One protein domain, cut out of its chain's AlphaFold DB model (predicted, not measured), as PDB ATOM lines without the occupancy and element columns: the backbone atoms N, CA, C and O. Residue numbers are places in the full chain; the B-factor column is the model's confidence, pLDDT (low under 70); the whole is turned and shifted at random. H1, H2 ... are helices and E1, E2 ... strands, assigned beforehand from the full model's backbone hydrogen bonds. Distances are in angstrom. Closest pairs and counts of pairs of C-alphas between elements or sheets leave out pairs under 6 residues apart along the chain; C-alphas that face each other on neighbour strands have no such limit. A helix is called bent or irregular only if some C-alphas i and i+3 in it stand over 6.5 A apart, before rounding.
ATOM      1  N   ILE A   3      93.070  96.091 117.667       96.75
ATOM      2  CA  ILE A   3      92.365  97.039 116.788       96.75
ATOM      3  C   ILE A   3      91.304  97.775 117.610       96.75
ATOM      4  O   ILE A   3      90.521  97.141 118.318       96.75
ATOM      5  N   TRP A   4      91.265  99.104 117.536       97.00
ATOM      6  CA  TRP A   4      90.219  99.912 118.171       97.00
ATOM      7  C   TRP A   4      89.862 101.118 117.308       97.00
ATOM      8  O   TRP A   4      90.595 101.473 116.390       97.00
ATOM      9  N   ARG A   5      88.723 101.755 117.588       95.62
ATOM     10  CA  ARG A   5      88.316 103.000 116.930       95.62
ATOM     11  C   ARG A   5      88.232 104.127 117.944       95.62
ATOM     12  O   ARG A   5      87.847 103.894 119.088       95.62
ATOM     13  N   ASN A   6      88.614 105.329 117.529       95.00
ATOM     14  CA  ASN A   6      88.351 106.531 118.315       95.00
ATOM     15  C   ASN A   6      86.897 107.008 118.108       95.00
ATOM     16  O   ASN A   6      86.113 106.371 117.403       95.00
ATOM     17  N   GLN A   7      86.547 108.137 118.726       94.75
ATOM     18  CA  GLN A   7      85.200 108.716 118.665       94.75
ATOM     19  C   GLN A   7      84.768 109.090 117.235       94.75
ATOM     20  O   GLN A   7      83.591 108.974 116.911       94.75
ATOM     21  N   ASP A   8      85.716 109.431 116.359       93.50
ATOM     22  CA  ASP A   8      85.464 109.765 114.949       93.50
ATOM     23  C   ASP A   8      85.375 108.526 114.039       93.50
ATOM     24  O   ASP A   8      85.258 108.635 112.817       93.50
ATOM     25  N   GLY A   9      85.477 107.327 114.618       89.94
ATOM     26  CA  GLY A   9      85.488 106.068 113.882       89.94
ATOM     27  C   GLY A   9      86.815 105.768 113.179       89.94
ATOM     28  O   GLY A   9      86.883 104.785 112.439       89.94
ATOM     29  N   VAL A  10      87.872 106.555 113.411       93.38
ATOM     30  CA  VAL A  10      89.216 106.289 112.878       93.38
ATOM     31  C   VAL A  10      89.762 105.041 113.551       93.38
ATOM     32  O   VAL A  10      89.831 104.964 114.779       93.38
ATOM     33  N   ALA A  11      90.129 104.058 112.737       95.06
ATOM     34  CA  ALA A  11      90.715 102.820 113.208       95.06
ATOM     35  C   ALA A  11      92.193 103.001 113.557       95.06
ATOM     36  O   ALA A  11      92.959 103.615 112.818       95.06
ATOM     37  N   HIS A  12      92.576 102.408 114.677       96.12
ATOM     38  CA  HIS A  12      93.934 102.321 115.181       96.12
ATOM     39  C   HIS A  12      94.310 100.847 115.272       96.12
ATOM     40  O   HIS A  12      93.516 100.026 115.741       96.12
ATOM     41  N   VAL A  13      95.518 100.526 114.824       96.75
ATOM     42  CA  VAL A  13      96.070  99.172 114.841       96.75
ATOM     43  C   VAL A  13      97.384  99.219 115.607       96.75
ATOM     44  O   VAL A  13      98.248 100.039 115.305       96.75
ATOM     45  N   ALA A  14      97.530  98.339 116.593       96.81
ATOM     46  CA  ALA A  14      98.783  98.108 117.297       96.81
ATOM     47  C   ALA A  14      99.162  96.628 117.205       96.81
ATOM     48  O   ALA A  14      98.306  95.747 117.321       96.81
ATOM     49  N   GLY A  15     100.445  96.358 117.015       95.06
ATOM     50  CA  GLY A  15     101.013  95.022 116.880       95.06
ATOM     51  C   GLY A  15     102.399  94.968 117.503       95.06
ATOM     52  O   GLY A  15     103.032  96.013 117.656       95.06
ATOM     53  N   ASP A  16     102.844  93.765 117.860       95.31
ATOM     54  CA  ASP A  16     104.177  93.560 118.444       95.31
ATOM     55  C   ASP A  16     105.275  93.535 117.364       95.31
ATOM     56  O   ASP A  16     106.442  93.803 117.645       95.31
ATOM     57  N   ASP A  17     104.894  93.270 116.111       96.25
ATOM     58  CA  ASP A  17     105.757  93.333 114.938       96.25
ATOM     59  C   ASP A  17     105.012  93.868 113.694       96.25
ATOM     60  O   ASP A  17     103.831  94.238 113.734       96.25
ATOM     61  N   LEU A  18     105.719  93.939 112.562       95.94
ATOM     62  CA  LEU A  18     105.132  94.379 111.295       95.94
ATOM     63  C   LEU A  18     104.066  93.408 110.769       95.94
ATOM     64  O   LEU A  18     103.138  93.848 110.101       95.94
ATOM     65  N   VAL A  19     104.159  92.110 111.057       98.00
ATOM     66  CA  VAL A  19     103.170  91.129 110.582       98.00
ATOM     67  C   VAL A  19     101.818  91.408 111.228       98.00
ATOM     68  O   VAL A  19     100.826  91.554 110.515       98.00
ATOM     69  N   ASP A  20     101.798  91.592 112.546       97.88
ATOM     70  CA  ASP A  20     100.605  91.996 113.290       97.88
ATOM     71  C   ASP A  20     100.032  93.324 112.771       97.88
ATOM     72  O   ASP A  20      98.820  93.462 112.582       97.88
ATOM     73  N   LEU A  21     100.900  94.313 112.525       97.62
ATOM     74  CA  LEU A  21     100.477  95.629 112.046       97.62
ATOM     75  C   LEU A  21      99.822  95.543 110.660       97.62
ATOM     76  O   LEU A  21      98.732  96.080 110.458       97.62
ATOM     77  N   PHE A  22     100.464  94.864 109.706       98.06
ATOM     78  CA  PHE A  22      99.957  94.750 108.339       98.06
ATOM     79  C   PHE A  22      98.709  93.869 108.257       98.06
ATOM     80  O   PHE A  22      97.793  94.223 107.512       98.06
ATOM     81  N   TYR A  23      98.613  92.810 109.068       98.56
ATOM     82  CA  TYR A  23      97.373  92.045 109.218       98.56
ATOM     83  C   TYR A  23      96.225  92.941 109.684       98.56
ATOM     84  O   TYR A  23      95.175  93.001 109.040       98.56
ATOM     85  N   GLY A  24      96.426  93.705 110.762       98.00
ATOM     86  CA  GLY A  24      95.386  94.592 111.276       98.00
ATOM     87  C   GLY A  24      95.005  95.704 110.295       98.00
ATOM     88  O   GLY A  24      93.819  96.017 110.164       98.00
ATOM     89  N   MET A  25      95.970  96.256 109.547       97.50
ATOM     90  CA  MET A  25      95.688  97.214 108.469       97.50
ATOM     91  C   MET A  25      94.832  96.589 107.364       97.50
ATOM     92  O   MET A  25      93.824  97.179 106.975       97.50
ATOM     93  N   GLY A  26      95.185  95.389 106.895       97.75
ATOM     94  CA  GLY A  26      94.405  94.660 105.894       97.75
ATOM     95  C   GLY A  26      92.971  94.410 106.354       97.75
ATOM     96  O   GLY A  26      92.025  94.695 105.618       97.75
ATOM     97  N   PHE A  27      92.804  93.972 107.605       97.81
ATOM     98  CA  PHE A  27      91.498  93.724 108.212       97.81
ATOM     99  C   PHE A  27      90.627  94.984 108.248       97.81
ATOM    100  O   PHE A  27      89.481  94.974 107.792       97.81
ATOM    101  N   VAL A  28      91.165  96.096 108.754       97.12
ATOM    102  CA  VAL A  28      90.440  97.373 108.842       97.12
ATOM    103  C   VAL A  28      90.088  97.906 107.454       97.12
ATOM    104  O   VAL A  28      88.949  98.320 107.235       97.12
ATOM    105  N   HIS A  29      91.030  97.878 106.509       96.19
ATOM    106  CA  HIS A  29      90.794  98.354 105.146       96.19
ATOM    107  C   HIS A  29      89.690  97.560 104.456       96.19
ATOM    108  O   HIS A  29      88.771  98.154 103.902       96.19
ATOM    109  N   ALA A  30      89.724  96.231 104.534       95.31
ATOM    110  CA  ALA A  30      88.680  95.396 103.956       95.31
ATOM    111  C   ALA A  30      87.321  95.597 104.643       95.31
ATOM    112  O   ALA A  30      86.287  95.620 103.975       95.31
ATOM    113  N   ARG A  31      87.303  95.802 105.963       93.38
ATOM    114  CA  ARG A  31      86.062  96.041 106.708       93.38
ATOM    115  C   ARG A  31      85.412  97.381 106.373       93.38
ATOM    116  O   ARG A  31      84.186  97.450 106.292       93.38
ATOM    117  N   ASP A  32      86.216  98.419 106.161       92.62
ATOM    118  CA  ASP A  32      85.721  99.777 105.911       92.62
ATOM    119  C   ASP A  32      85.550 100.086 104.422       92.62
ATOM    120  O   ASP A  32      84.681 100.870 104.045       92.62
ATOM    121  N   ARG A  33      86.393  99.495 103.571       91.62
ATOM    122  CA  ARG A  33      86.552  99.828 102.147       91.62
ATOM    123  C   ARG A  33      86.568  98.592 101.245       91.62
ATOM    124  O   ARG A  33      86.987  98.691 100.096       91.62
ATOM    125  N   GLY A  34      86.085  97.442 101.717       92.19
ATOM    126  CA  GLY A  34      86.116  96.184 100.962       92.19
ATOM    127  C   GLY A  34      85.501  96.283  99.565       92.19
ATOM    128  O   GLY A  34      86.093  95.792  98.608       92.19
ATOM    129  N   LEU A  35      84.376  96.996  99.412       89.75
ATOM    130  CA  LEU A  35      83.779  97.244  98.094       89.75
ATOM    131  C   LEU A  35      84.738  98.015  97.181       89.75
ATOM    132  O   LEU A  35      84.971  97.608  96.050       89.75
ATOM    133  N   GLN A  36      85.328  99.101  97.685       89.12
ATOM    134  CA  GLN A  36      86.285  99.912  96.933       89.12
ATOM    135  C   GLN A  36      87.511  99.090  96.517       89.12
ATOM    136  O   GLN A  36      87.937  99.190  95.371       89.12
ATOM    137  N   MET A  37      88.057  98.264  97.417       93.50
ATOM    138  CA  MET A  37      89.183  97.376  97.105       93.50
ATOM    139  C   MET A  37      88.839  96.422  95.956       93.50
ATOM    140  O   MET A  37      89.600  96.299  94.999       93.50
ATOM    141  N   ILE A  38      87.668  95.788  96.028       92.62
ATOM    142  CA  ILE A  38      87.208  94.819  95.031       92.62
ATOM    143  C   ILE A  38      86.933  95.496  93.684       92.62
ATOM    144  O   ILE A  38      87.382  94.994  92.658       92.62
ATOM    145  N   LEU A  39      86.272  96.658  93.672       89.94
ATOM    146  CA  LEU A  39      86.023  97.419  92.444       89.94
ATOM    147  C   LEU A  39      87.329  97.869  91.778       89.94
ATOM    148  O   LEU A  39      87.474  97.731  90.567       89.94
ATOM    149  N   MET A  40      88.307  98.341  92.558       89.81
ATOM    150  CA  MET A  40      89.620  98.721  92.023       89.81
ATOM    151  C   MET A  40      90.359  97.530  91.408       89.81
ATOM    152  O   MET A  40      90.979  97.684  90.359       89.81
ATOM    153  N   ARG A  41      90.253  96.336  92.007       93.12
ATOM    154  CA  ARG A  41      90.784  95.100  91.414       93.12
ATOM    155  C   ARG A  41      90.092  94.766  90.091       93.12
ATOM    156  O   ARG A  41      90.782  94.497  89.115       93.12
ATOM    157  N   ILE A  42      88.759  94.810  90.044       91.62
ATOM    158  CA  ILE A  42      87.971  94.516  88.832       91.62
ATOM    159  C   ILE A  42      88.348  95.465  87.687       91.62
ATOM    160  O   ILE A  42      88.606  95.011  86.571       91.62
ATOM    161  N   LEU A  43      88.447  96.766  87.977       89.31
ATOM    162  CA  LEU A  43      88.904  97.773  87.016       89.31
ATOM    163  C   LEU A  43      90.339  97.490  86.565       89.31
ATOM    164  O   LEU A  43      90.601  97.413  85.371       89.31
ATOM    165  N   GLY A  44      91.254  97.249  87.508       88.38
ATOM    166  CA  GLY A  44      92.652  96.914  87.231       88.38
ATOM    167  C   GLY A  44      92.840  95.698  86.322       88.38
ATOM    168  O   GLY A  44      93.775  95.656  85.522       88.38
ATOM    169  N   GLN A  45      91.940  94.720  86.431       92.25
ATOM    170  CA  GLN A  45      91.898  93.520  85.596       92.25
ATOM    171  C   GLN A  45      91.232  93.754  84.229       92.25
ATOM    172  O   GLN A  45      91.339  92.897  83.351       92.25
ATOM    173  N   GLY A  46      90.544  94.885  84.038       90.88
ATOM    174  CA  GLY A  46      89.704  95.149  82.874       90.88
ATOM    175  C   GLY A  46      88.578  94.123  82.747       90.88
ATOM    176  O   GLY A  46      88.437  93.489  81.698       90.88
ATOM    177  N   ARG A  47      87.861  93.877  83.850       92.69
ATOM    178  CA  ARG A  47      86.720  92.947  83.939       92.69
ATOM    179  C   ARG A  47      85.438  93.646  84.398       92.69
ATOM    180  O   ARG A  47      84.510  92.983  84.858       92.69
ATOM    181  N   ALA A  48      85.373  94.974  84.334       89.00
ATOM    182  CA  ALA A  48      84.175  95.699  84.744       89.00
ATOM    183  C   ALA A  48      82.991  95.386  83.816       89.00
ATOM    184  O   ALA A  48      81.873  95.228  84.302       89.00
ATOM    185  N   GLY A  49      83.254  95.189  82.523       88.38
ATOM    186  CA  GLY A  49      82.268  94.806  81.513       88.38
ATOM    187  C   GLY A  49      81.641  93.441  81.768       88.38
ATOM    188  O   GLY A  49      80.457  93.221  81.535       88.38
ATOM    189  N   GLU A  50      82.457  92.521  82.281       89.50
ATOM    190  CA  GLU A  50      82.054  91.160  82.634       89.50
ATOM    191  C   GLU A  50      81.217  91.127  83.920       89.50
ATOM    192  O   GLU A  50      80.289  90.328  84.030       89.50
ATOM    193  N   LEU A  51      81.567  91.959  84.909       87.00
ATOM    194  CA  LEU A  51      81.112  91.783  86.291       87.00
ATOM    195  C   LEU A  51      80.141  92.856  86.793       87.00
ATOM    196  O   LEU A  51      79.494  92.630  87.815       87.00
ATOM    197  N   LEU A  52      80.075  94.024  86.149       81.50
ATOM    198  CA  LEU A  52      79.338  95.185  86.657       81.50
ATOM    199  C   LEU A  52      78.312  95.718  85.654       81.50
ATOM    200  O   LEU A  52      77.141  95.836  86.006       81.50
ATOM    201  N   ASP A  53      78.739  96.060  84.437       80.19
ATOM    202  CA  ASP A  53      77.877  96.680  83.423       80.19
ATOM    203  C   ASP A  53      78.447  96.472  82.014       80.19
ATOM    204  O   ASP A  53      79.623  96.714  81.781       80.19
ATOM    205  N   SER A  54      77.606  96.060  81.065       86.12
ATOM    206  CA  SER A  54      77.990  95.721  79.690       86.12
ATOM    207  C   SER A  54      77.864  96.892  78.704       86.12
ATOM    208  O   SER A  54      77.653  96.667  77.513       86.12
ATOM    209  N   SER A  55      77.914  98.137  79.182       84.31
ATOM    210  CA  SER A  55      77.827  99.328  78.332       84.31
ATOM    211  C   SER A  55      79.106  99.576  77.517       84.31
ATOM    212  O   SER A  55      80.210  99.186  77.906       84.31
ATOM    213  N   ASP A  56      78.969 100.286  76.392       82.75
ATOM    214  CA  ASP A  56      80.105 100.684  75.544       82.75
ATOM    215  C   ASP A  56      81.116 101.571  76.297       82.75
ATOM    216  O   ASP A  56      82.315 101.544  76.010       82.75
ATOM    217  N   GLU A  57      80.654 102.332  77.296       79.94
ATOM    218  CA  GLU A  57      81.519 103.133  78.167       79.94
ATOM    219  C   GLU A  57      82.438 102.235  79.005       79.94
ATOM    220  O   GLU A  57      83.660 102.418  79.004       79.94
ATOM    221  N   ILE A  58      81.877 101.215  79.662       81.12
ATOM    222  CA  ILE A  58      82.657 100.254  80.446       81.12
ATOM    223  C   ILE A  58      83.583  99.425  79.548       81.12
ATOM    224  O   ILE A  58      84.722  99.155  79.935       81.12
ATOM    225  N   LEU A  59      83.159  99.085  78.329       83.50
ATOM    226  CA  LEU A  59      84.029  98.427  77.352       83.50
ATOM    227  C   LEU A  59      85.262  99.283  77.015       83.50
ATOM    228  O   LEU A  59      86.376  98.757  76.906       83.50
ATOM    229  N   GLY A  60      85.088 100.601  76.883       80.19
ATOM    230  CA  GLY A  60      86.188 101.552  76.712       80.19
ATOM    231  C   GLY A  60      87.162 101.538  77.894       80.19
ATOM    232  O   GLY A  60      88.380 101.483  77.692       80.19
ATOM    233  N   ILE A  61      86.635 101.503  79.121       80.25
ATOM    234  CA  ILE A  61      87.432 101.398  80.353       80.25
ATOM    235  C   ILE A  61      88.215 100.080  80.380       80.25
ATOM    236  O   ILE A  61      89.439 100.099  80.513       80.25
ATOM    237  N   ASP A  62      87.557  98.936  80.190       86.75
ATOM    238  CA  ASP A  62      88.220  97.627  80.188       86.75
ATOM    239  C   ASP A  62      89.312  97.546  79.113       86.75
ATOM    240  O   ASP A  62      90.411  97.043  79.369       86.75
ATOM    241  N   THR A  63      89.051  98.099  77.924       85.44
ATOM    242  CA  THR A  63      90.030  98.169  76.831       85.44
ATOM    243  C   THR A  63      91.257  98.985  77.232       85.44
ATOM    244  O   THR A  63      92.388  98.551  76.997       85.44
ATOM    245  N   PHE A  64      91.059 100.140  77.871       85.81
ATOM    246  CA  PHE A  64      92.155 100.964  78.379       85.81
ATOM    247  C   PHE A  64      92.997 100.208  79.417       85.81
ATOM    248  O   PHE A  64      94.214 100.091  79.256       85.81
ATOM    249  N   PHE A  65      92.364  99.631  80.440       84.88
ATOM    250  CA  PHE A  65      93.064  98.918  81.512       84.88
ATOM    251  C   PHE A  65      93.823  97.684  81.001       84.88
ATOM    252  O   PHE A  65      94.969  97.447  81.399       84.88
ATOM    253  N   ARG A  66      93.247  96.940  80.047       89.56
ATOM    254  CA  ARG A  66      93.926  95.816  79.381       89.56
ATOM    255  C   ARG A  66      95.095  96.273  78.515       89.56
ATOM    256  O   ARG A  66      96.143  95.632  78.536       89.56
ATOM    257  N   ARG A  67      94.963  97.397  77.801       86.81
ATOM    258  CA  ARG A  67      96.049  97.980  76.993       86.81
ATOM    259  C   ARG A  67      97.223  98.446  77.855       86.81
ATOM    260  O   ARG A  67      98.369  98.271  77.453       86.81
ATOM    261  N   MET A  68      96.945  98.992  79.039       83.75
ATOM    262  CA  MET A  68      97.974  99.346  80.023       83.75
ATOM    263  C   MET A  68      98.656  98.117  80.641       83.75
ATOM    264  O   MET A  68      99.770  98.226  81.152       83.75
ATOM    265  N   ASN A  69      98.011  96.948  80.568       87.75
ATOM    266  CA  ASN A  69      98.541  95.650  80.976       87.75
ATOM    267  C   ASN A  69      99.071  95.613  82.424       87.75
ATOM    268  O   ASN A  69     100.059  94.941  82.732       87.75
ATOM    269  N   TRP A  70      98.420  96.327  83.348       86.94
ATOM    270  CA  TRP A  70      98.849  96.326  84.750       86.94
ATOM    271  C   TRP A  70      98.684  94.969  85.415       86.94
ATOM    272  O   TRP A  70      99.543  94.606  86.213       86.94
ATOM    273  N   HIS A  71      97.652  94.216  85.032       90.50
ATOM    274  CA  HIS A  71      97.394  92.853  85.493       90.50
ATOM    275  C   HIS A  71      98.291  91.790  84.823       90.50
ATOM    276  O   HIS A  71      98.311  90.632  85.235       90.50
ATOM    277  N   GLY A  72      99.074  92.156  83.805       89.75
ATOM    278  CA  GLY A  72      99.984  91.226  83.144       89.75
ATOM    279  C   GLY A  72     101.133  90.778  84.051       89.75
ATOM    280  O   GLY A  72     101.857  91.613  84.612       89.75
ATOM    281  N   HIS A  73     101.344  89.458  84.119       90.62
ATOM    282  CA  HIS A  73     102.496  88.812  84.762       90.62
ATOM    283  C   HIS A  73     102.659  89.173  86.253       90.62
ATOM    284  O   HIS A  73     103.756  89.496  86.712       90.62
ATOM    285  N   MET A  74     101.551  89.195  87.005       91.06
ATOM    286  CA  MET A  74     101.550  89.546  88.434       91.06
ATOM    287  C   MET A  74     102.317  88.568  89.310       91.06
ATOM    288  O   MET A  74     103.047  89.000  90.198       91.06
ATOM    289  N   ASP A  75     102.208  87.280  89.022       89.69
ATOM    290  CA  ASP A  75     102.935  86.201  89.683       89.69
ATOM    291  C   ASP A  75     104.453  86.438  89.646       89.69
ATOM    292  O   ASP A  75     105.116  86.457  90.686       89.69
ATOM    293  N   GLY A  76     105.001  86.743  88.466       92.94
ATOM    294  CA  GLY A  76     106.424  87.028  88.287       92.94
ATOM    295  C   GLY A  76     106.880  88.336  88.939       92.94
ATOM    296  O   GLY A  76     108.071  88.537  89.170       92.94
ATOM    297  N   GLN A  77     105.960  89.245  89.257       92.31
ATOM    298  CA  GLN A  77     106.271  90.510  89.931       92.31
ATOM    299  C   GLN A  77     106.188  90.356  91.443       92.31
ATOM    300  O   GLN A  77     107.098  90.785  92.146       92.31
ATOM    301  N   ALA A  78     105.167  89.653  91.934       93.06
ATOM    302  CA  ALA A  78     105.087  89.218  93.318       93.06
ATOM    303  C   ALA A  78     106.306  88.352  93.684       93.06
ATOM    304  O   ALA A  78     106.856  88.499  94.774       93.06
ATOM    305  N   ALA A  79     106.795  87.509  92.761       93.69
ATOM    306  CA  ALA A  79     108.027  86.720  92.890       93.69
ATOM    307  C   ALA A  79     109.275  87.548  93.247       93.69
ATOM    308  O   ALA A  79     110.143  87.045  93.952       93.69
ATOM    309  N   LYS A  80     109.348  88.815  92.816       95.25
ATOM    310  CA  LYS A  80     110.511  89.696  93.028       95.25
ATOM    311  C   LYS A  80     110.557  90.351  94.406       95.25
ATOM    312  O   LYS A  80     111.548  91.004  94.727       95.25
ATOM    313  N   LEU A  81     109.500  90.228  95.209       94.75
ATOM    314  CA  LEU A  81     109.501  90.754  96.569       94.75
ATOM    315  C   LEU A  81     110.557  90.036  97.412       94.75
ATOM    316  O   LEU A  81     110.686  88.812  97.357       94.75
ATOM    317  N   THR A  82     111.271  90.801  98.240       97.50
ATOM    318  CA  THR A  82     112.148  90.225  99.265       97.50
ATOM    319  C   THR A  82     111.329  89.332 100.206       97.50
ATOM    320  O   THR A  82     110.122  89.554 100.362       97.50
ATOM    321  N   PRO A  83     111.944  88.336 100.871       97.00
ATOM    322  CA  PRO A  83     111.227  87.480 101.817       97.00
ATOM    323  C   PRO A  83     110.480  88.270 102.900       97.00
ATOM    324  O   PRO A  83     109.345  87.938 103.236       97.00
ATOM    325  N   GLU A  84     111.082  89.355 103.389       96.25
ATOM    326  CA  GLU A  84     110.465  90.265 104.357       96.25
ATOM    327  C   GLU A  84     109.230  90.971 103.779       96.25
ATOM    328  O   GLU A  84     108.150  90.889 104.365       96.25
ATOM    329  N   ASN A  85     109.347  91.578 102.591       96.06
ATOM    330  CA  ASN A  85     108.228  92.263 101.937       96.06
ATOM    331  C   ASN A  85     107.089  91.298 101.598       96.06
ATOM    332  O   ASN A  85     105.918  91.611 101.797       96.06
ATOM    333  N   ARG A  86     107.418  90.090 101.133       97.00
ATOM    334  CA  ARG A  86     106.425  89.040 100.901       97.00
ATOM    335  C   ARG A  86     105.686  88.693 102.191       97.00
ATOM    336  O   ARG A  86     104.469  88.555 102.153       97.00
ATOM    337  N   ARG A  87     106.398  88.570 103.317       97.81
ATOM    338  CA  ARG A  87     105.808  88.232 104.619       97.81
ATOM    339  C   ARG A  87     104.809  89.297 105.083       97.81
ATOM    340  O   ARG A  87     103.700  88.938 105.467       97.81
ATOM    341  N   ILE A  88     105.157  90.583 105.002       97.69
ATOM    342  CA  ILE A  88     104.238  91.671 105.394       97.69
ATOM    343  C   ILE A  88     103.069  91.837 104.409       97.69
ATOM    344  O   ILE A  88     101.939  92.065 104.836       97.69
ATOM    345  N   CYS A  89     103.294  91.659 103.099       98.06
ATOM    346  CA  CYS A  89     102.221  91.687 102.101       98.06
ATOM    347  C   CYS A  89     101.242  90.527 102.296       98.06
ATOM    348  O   CYS A  89     100.034  90.737 102.216       98.06
ATOM    349  N   GLN A  90     101.746  89.326 102.593       98.44
ATOM    350  CA  GLN A  90     100.899  88.178 102.899       98.44
ATOM    351  C   GLN A  90     100.050  88.443 104.144       98.44
ATOM    352  O   GLN A  90      98.842  88.250 104.093       98.44
ATOM    353  N   ALA A  91     100.652  88.980 105.211       98.56
ATOM    354  CA  ALA A  91      99.923  89.337 106.427       98.56
ATOM    355  C   ALA A  91      98.764  90.305 106.138       98.56
ATOM    356  O   ALA A  91      97.646  90.097 106.608       98.56
ATOM    357  N   TYR A  92      98.999  91.321 105.299       98.56
ATOM    358  CA  TYR A  92      97.950  92.231 104.838       98.56
ATOM    359  C   TYR A  92      96.824  91.505 104.092       98.56
ATOM    360  O   TYR A  92      95.646  91.741 104.372       98.56
ATOM    361  N   CYS A  93      97.163  90.616 103.153       98.50
ATOM    362  CA  CYS A  93      96.178  89.806 102.435       98.50
ATOM    363  C   CYS A  93      95.363  88.929 103.390       98.50
ATOM    364  O   CYS A  93      94.141  88.872 103.263       98.50
ATOM    365  N   ASP A  94      96.010  88.295 104.366       98.56
ATOM    366  CA  ASP A  94      95.359  87.425 105.344       98.56
ATOM    367  C   ASP A  94      94.359  88.208 106.203       98.56
ATOM    368  O   ASP A  94      93.217  87.777 106.371       98.56
ATOM    369  N   GLY A  95      94.741  89.399 106.672       98.19
ATOM    370  CA  GLY A  95      93.846  90.286 107.412       98.19
ATOM    371  C   GLY A  95      92.659  90.759 106.572       98.19
ATOM    372  O   GLY A  95      91.512  90.707 107.021       98.19
ATOM    373  N   ALA A  96      92.910  91.166 105.324       98.06
ATOM    374  CA  ALA A  96      91.857  91.575 104.400       98.06
ATOM    375  C   ALA A  96      90.865  90.432 104.120       98.06
ATOM    376  O   ALA A  96      89.649  90.630 104.167       98.06
ATOM    377  N   ASN A  97      91.373  89.222 103.888       98.00
ATOM    378  CA  ASN A  97      90.564  88.030 103.649       98.00
ATOM    379  C   ASN A  97      89.765  87.608 104.883       98.00
ATOM    380  O   ASN A  97      88.602  87.223 104.741       98.00
ATOM    381  N   ALA A  98      90.336  87.735 106.083       97.25
ATOM    382  CA  ALA A  98      89.611  87.494 107.324       97.25
ATOM    383  C   ALA A  98      88.387  88.422 107.423       97.25
ATOM    384  O   ALA A  98      87.261  87.938 107.541       97.25
ATOM    385  N   ALA A  99      88.563  89.732 107.221       95.69
ATOM    386  CA  ALA A  99      87.454  90.688 107.243       95.69
ATOM    387  C   ALA A  99      86.407  90.441 106.138       95.69
ATOM    388  O   ALA A  99      85.204  90.507 106.403       95.69
ATOM    389  N   LEU A 100      86.836  90.128 104.909       93.12
ATOM    390  CA  LEU A 100      85.926  89.829 103.794       93.12
ATOM    391  C   LEU A 100      85.143  88.526 103.996       93.12
ATOM    392  O   LEU A 100      84.029  88.397 103.483       93.12
ATOM    393  N   SER A 101      85.706  87.563 104.732       92.25
ATOM    394  CA  SER A 101      85.004  86.325 105.071       92.25
ATOM    395  C   SER A 101      83.940  86.544 106.150       92.25
ATOM    396  O   SER A 101      82.844  86.002 106.021       92.25
ATOM    397  N   GLU A 102      84.203  87.409 107.138       91.00
ATOM    398  CA  GLU A 102      83.216  87.816 108.149       91.00
ATOM    399  C   GLU A 102      82.068  88.635 107.551       91.00
ATOM    400  O   GLU A 102      80.896  88.407 107.855       91.00
ATOM    401  N   LYS A 103      82.397  89.631 106.719       84.38
ATOM    402  CA  LYS A 103      81.414  90.565 106.171       84.38
ATOM    403  C   LYS A 103      81.748  90.927 104.733       84.38
ATOM    404  O   LYS A 103      82.551  91.814 104.451       84.38
ATOM    405  N   ARG A 104      81.022  90.299 103.813       83.50
ATOM    406  CA  ARG A 104      81.040  90.679 102.398       83.50
ATOM    407  C   ARG A 104      80.259  91.982 102.189       83.50
ATOM    408  O   ARG A 104      79.168  92.102 102.761       83.50
ATOM    409  N   PRO A 105      80.761  92.920 101.362       87.25
ATOM    410  CA  PRO A 105      79.972  94.067 100.926       87.25
ATOM    411  C   PRO A 105      78.643  93.597 100.331       87.25
ATOM    412  O   PRO A 105      78.601  92.654  99.537       87.25
ATOM    413  N   TRP A 106      77.545  94.198 100.775       85.31
ATOM    414  CA  TRP A 106      76.203  93.733 100.429       85.31
ATOM    415  C   TRP A 106      75.855  94.077  98.976       85.31
ATOM    416  O   TRP A 106      75.124  93.328  98.337       85.31
ATOM    417  N   GLU A 107      76.454  95.137  98.433       85.56
ATOM    418  CA  GLU A 107      76.348  95.567  97.039       85.56
ATOM    419  C   GLU A 107      76.790  94.454  96.080       85.56
ATOM    420  O   GLU A 107      76.165  94.236  95.048       85.56
ATOM    421  N   LEU A 108      77.808  93.672  96.458       84.19
ATOM    422  CA  LEU A 108      78.270  92.537  95.653       84.19
ATOM    423  C   LEU A 108      77.234  91.410  95.587       84.19
ATOM    424  O   LEU A 108      77.169  90.693  94.593       84.19
ATOM    425  N   LYS A 109      76.382  91.279  96.615       81.81
ATOM    426  CA  LYS A 109      75.272  90.318  96.592       81.81
ATOM    427  C   LYS A 109      74.194  90.728  95.593       81.81
ATOM    428  O   LYS A 109      73.599  89.843  94.990       81.81
ATOM    429  N   LEU A 110      73.954  92.031  95.407       83.25
ATOM    430  CA  LEU A 110      72.967  92.522  94.438       83.25
ATOM    431  C   LEU A 110      73.346  92.159  93.001       83.25
ATOM    432  O   LEU A 110      72.477  91.810  92.213       83.25
ATOM    433  N   VAL A 111      74.640  92.213  92.686       80.06
ATOM    434  CA  VAL A 111      75.165  91.887  91.350       80.06
ATOM    435  C   VAL A 111      75.548  90.409  91.202       80.06
ATOM    436  O   VAL A 111      76.115  90.013  90.193       80.06
ATOM    437  N   GLY A 112      75.269  89.574  92.212       82.25
ATOM    438  CA  GLY A 112      75.581  88.140  92.186       82.25
ATOM    439  C   GLY A 112      77.079  87.808  92.175       82.25
ATOM    440  O   GLY A 112      77.450  86.667  91.901       82.25
ATOM    441  N   TYR A 113      77.951  88.770  92.485       83.94
ATOM    442  CA  TYR A 113      79.398  88.588  92.427       83.94
ATOM    443  C   TYR A 113      79.956  88.040  93.744       83.94
ATOM    444  O   TYR A 113      79.808  88.635  94.817       83.94
ATOM    445  N   ALA A 114      80.662  86.911  93.658       84.56
ATOM    446  CA  ALA A 114      81.424  86.345  94.763       84.56
ATOM    447  C   ALA A 114      82.909  86.720  94.608       84.56
ATOM    448  O   ALA A 114      83.574  86.186  93.720       84.56
ATOM    449  N   PRO A 115      83.457  87.619  95.448       85.25
ATOM    450  CA  PRO A 115      84.838  88.049  95.299       85.25
ATOM    451  C   PRO A 115      85.819  86.920  95.616       85.25
ATOM    452  O   PRO A 115      85.734  86.266  96.655       85.25
ATOM    453  N   GLU A 116      86.797  86.755  94.730       91.44
ATOM    454  CA  GLU A 116      87.981  85.923  94.953       91.44
ATOM    455  C   GLU A 116      88.802  86.460  96.144       91.44
ATOM    456  O   GLU A 116      88.805  87.685  96.358       91.44
ATOM    457  N   PRO A 117      89.535  85.598  96.884       95.00
ATOM    458  CA  PRO A 117      90.438  86.042  97.943       95.00
ATOM    459  C   PRO A 117      91.431  87.088  97.439       95.00
ATOM    460  O   PRO A 117      91.943  86.977  96.327       95.00
ATOM    461  N   TRP A 118      91.698  88.092  98.266       96.75
ATOM    462  CA  TRP A 118      92.721  89.101  98.033       96.75
ATOM    463  C   TRP A 118      94.112  88.473  98.109       96.75
ATOM    464  O   TRP A 118      94.408  87.738  99.058       96.75
ATOM    465  N   LYS A 119      94.974  88.766  97.136       97.12
ATOM    466  CA  LYS A 119      96.329  88.198  97.045       97.12
ATOM    467  C   LYS A 119      97.400  89.280  96.922       97.12
ATOM    468  O   LYS A 119      97.099  90.461  96.757       97.12
ATOM    469  N   ILE A 120      98.670  88.882  97.010       97.38
ATOM    470  CA  ILE A 120      99.809  89.806  96.880       97.38
ATOM    471  C   ILE A 120      99.816  90.447  95.487       97.38
ATOM    472  O   ILE A 120     100.138  91.624  95.338       97.38
ATOM    473  N   GLU A 121      99.399  89.698  94.472       96.44
ATOM    474  CA  GLU A 121      99.214  90.157  93.100       96.44
ATOM    475  C   GLU A 121      98.286  91.375  93.023       96.44
ATOM    476  O   GLU A 121      98.574  92.313  92.281       96.44
ATOM    477  N   ASP A 122      97.234  91.422  93.845       96.06
ATOM    478  CA  ASP A 122      96.311  92.557  93.887       96.06
ATOM    479  C   ASP A 122      96.985  93.810  94.473       96.06
ATOM    480  O   ASP A 122      96.746  94.926  94.014       96.06
ATOM    481  N   ILE A 123      97.897  93.646  95.440       95.75
ATOM    482  CA  ILE A 123      98.711  94.754  95.971       95.75
ATOM    483  C   ILE A 123      99.619  95.316  94.870       95.75
ATOM    484  O   ILE A 123      99.722  96.535  94.707       95.75
ATOM    485  N   VAL A 124     100.260  94.439  94.089       94.94
ATOM    486  CA  VAL A 124     101.127  94.837  92.967       94.94
ATOM    487  C   VAL A 124     100.318  95.542  91.876       94.94
ATOM    488  O   VAL A 124     100.743  96.592  91.387       94.94
ATOM    489  N   LEU A 125      99.142  95.013  91.532       93.88
ATOM    490  CA  LEU A 125      98.217  95.608  90.569       93.88
ATOM    491  C   LEU A 125      97.831  97.033  90.978       93.88
ATOM    492  O   LEU A 125      98.024  97.972  90.203       93.88
ATOM    493  N   LEU A 126      97.344  97.208  92.210       91.25
ATOM    494  CA  LEU A 126      96.941  98.520  92.715       91.25
ATOM    495  C   LEU A 126      98.131  99.485  92.789       91.25
ATOM    496  O   LEU A 126      97.982 100.663  92.475       91.25
ATOM    497  N   SER A 127      99.325  98.999  93.136       89.75
ATOM    498  CA  SER A 127     100.542  99.821  93.152       89.75
ATOM    499  C   SER A 127     100.902 100.341  91.754       89.75
ATOM    500  O   SER A 127     101.232 101.517  91.600       89.75
ATOM    501  N   ARG A 128     100.784  99.501  90.716       88.75
ATOM    502  CA  ARG A 128     100.993  99.899  89.311       88.75
ATOM    503  C   ARG A 128      99.953 100.910  88.839       88.75
ATOM    504  O   ARG A 128     100.319 101.921  88.242       88.75
ATOM    505  N   MET A 129      98.683 100.649  89.145       85.12
ATOM    506  CA  MET A 129      97.575 101.556  88.843       85.12
ATOM    507  C   MET A 129      97.807 102.928  89.464       85.12
ATOM    508  O   MET A 129      97.770 103.931  88.760       85.12
ATOM    509  N   MET A 130      98.086 102.980  90.769       78.31
ATOM    510  CA  MET A 130      98.320 104.240  91.469       78.31
ATOM    511  C   MET A 130      99.542 104.967  90.914       78.31
ATOM    512  O   MET A 130      99.445 106.162  90.647       78.31
ATOM    513  N   GLY A 131     100.654 104.267  90.668       75.69
ATOM    514  CA  GLY A 131     101.857 104.870  90.086       75.69
ATOM    515  C   GLY A 131     101.584 105.576  88.755       75.69
ATOM    516  O   GLY A 131     102.090 106.670  88.518       75.69
ATOM    517  N   TYR A 132     100.726 105.004  87.908       74.88
ATOM    518  CA  TYR A 132     100.362 105.630  86.641       74.88
ATOM    519  C   TYR A 132      99.287 106.714  86.779       74.88
ATOM    520  O   TYR A 132      99.482 107.832  86.304       74.88
ATOM    521  N   LEU A 133      98.162 106.400  87.431       68.12
ATOM    522  CA  LEU A 133      96.995 107.286  87.517       68.12
ATOM    523  C   LEU A 133      97.273 108.559  88.322       68.12
ATOM    524  O   LEU A 133      96.601 109.561  88.110       68.12
ATOM    525  N   THR A 134      98.247 108.536  89.235       64.25
ATOM    526  CA  THR A 134      98.577 109.710  90.060       64.25
ATOM    527  C   THR A 134      99.739 110.539  89.514       64.25
ATOM    528  O   THR A 134      99.735 111.756  89.687       64.25
ATOM    529  N   LEU A 135     100.721 109.918  88.848       63.03
ATOM    530  CA  LEU A 135     101.949 110.598  88.417       63.03
ATOM    531  C   LEU A 135     102.046 110.706  86.892       63.03
ATOM    532  O   LEU A 135     102.125 111.808  86.352       63.03
ATOM    533  N   ALA A 136     102.009 109.571  86.191       60.56
ATOM    534  CA  ALA A 136     102.262 109.524  84.750       60.56
ATOM    535  C   ALA A 136     101.146 110.173  83.914       60.56
ATOM    536  O   ALA A 136     101.425 110.730  82.855       60.56
TER     537      ALA A 136
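What this domain is: This is residues 3 to 136 of the 238 residues of an uncharacterized protein of Desulfobacteraceae bacterium (UniProt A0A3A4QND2). A sharply bent helix, H1, makes an L: its first arm, H1a, is sandwiched between the small hairpin E1 E2 and the long helix H5, while its second arm, H1b, leads to H2 and H3 at the far end of the longest axis. H7 begins near H4 and H5 and crosses H1b. The printed part has 134 residues, with two named strands, then seven named helices, in the order E1 E2 H1 H2 H3 H4 H5 H6 H7; the sheet has the order E1 - E2 and is antiparallel. The class is mostly helix: helices hold 92 and strands 7 of the 99 residues in named elements. The whole is compact, with a radius of gyration of the C-alphas of 15.9 A and spans of 48 by 36 by 26 A.

Where its parts are: Find C-alpha 3 at (92.365, 97.039, 116.788), where strand E1 begins; it takes in residues 3 to 5, and strand E2 residues 11 to 14. Next look at residues 18 to 45, H1, assigned as one helix by its hydrogen bonds but bent: C-alphas 32 and 35 are 8.4 A apart. Its arm H1a is residues 18 to 32, 20.9 A from first to last C-alpha, and its arm H1b is residues 35 to 45, 15.4 A. H2 is residues 48 to 51, and H3 runs from residue 56 to 68 over 18.5 A. H4 is residues 74 to 78. Go on to C-alpha 83 at (111.227, 87.480, 101.817), where H5 begins; it runs to residue 102 over 28.7 A. H6 is residues 106 to 110. H7, residues 120 to 136, covers 23.3 A and ends at C-alpha 136, at (102.262, 109.524, 84.750); it is neither bent nor irregular, but only just: C-alphas 133 and 136 are 6.4 A apart.

How they stand to each other: Start with the hairpin E1 and E2, antiparallel at 149 degrees, where N 4 and O 12 are 3.0 A apart and N 12 and O 4 are 2.8 A apart, both within hydrogen-bond range. The closest C-alphas of E2 and H1a are those of Val 13 and Gly 24, 5.8 A apart. H1a touches H5, closest at the C-alphas of Phe 27 and Gly 95, 4.2 A; they run the same way at a shallow tilt of 34 degrees, only just short of steep. Both strands are apart from H5. H1a and H1b stand about perpendicular, at 81 degrees. H1b touches residues 61 to 66 of H3, closest at the C-alphas of Gly 44 and Phe 65, 6.1 A, at a steep tilt of 68 degrees, only just short of perpendicular. H2 touches H3, the C-alphas of Gly 49 and Ile 58 being closest at 5.6 A. H7 touches H1b with its residues 122 to 129, closest at Arg 41 and Asp 122, C-alphas 6.6 A apart, about perpendicular at 79 degrees. H7 also touches H4, the C-alphas of Met 74 and Glu 121 being closest at 5.3 A, and H5, those of Cys 89 and Ile 120 at 6.1 A. H6 touches no helix but is near H1b, the C-alphas of Leu 35 and Leu 108 being closest at 7.6 A. Every O i to N i+4 pair is within hydrogen-bond range in H1a, H1b, H3, H4, H5 and H6, and 12 of 13 are in H7; H2 is too short for such a pair.

The domain as a whole: The two C-alphas farthest apart are those of Asp 16 and Asp 56, 49.7 A. The printed part has no cut. No link is long; the one from H6 to H7, of 9 residues, is short, and the others are tight. The mean pLDDT of the printed part is 90.5, and residues 133 to 136 are under 70.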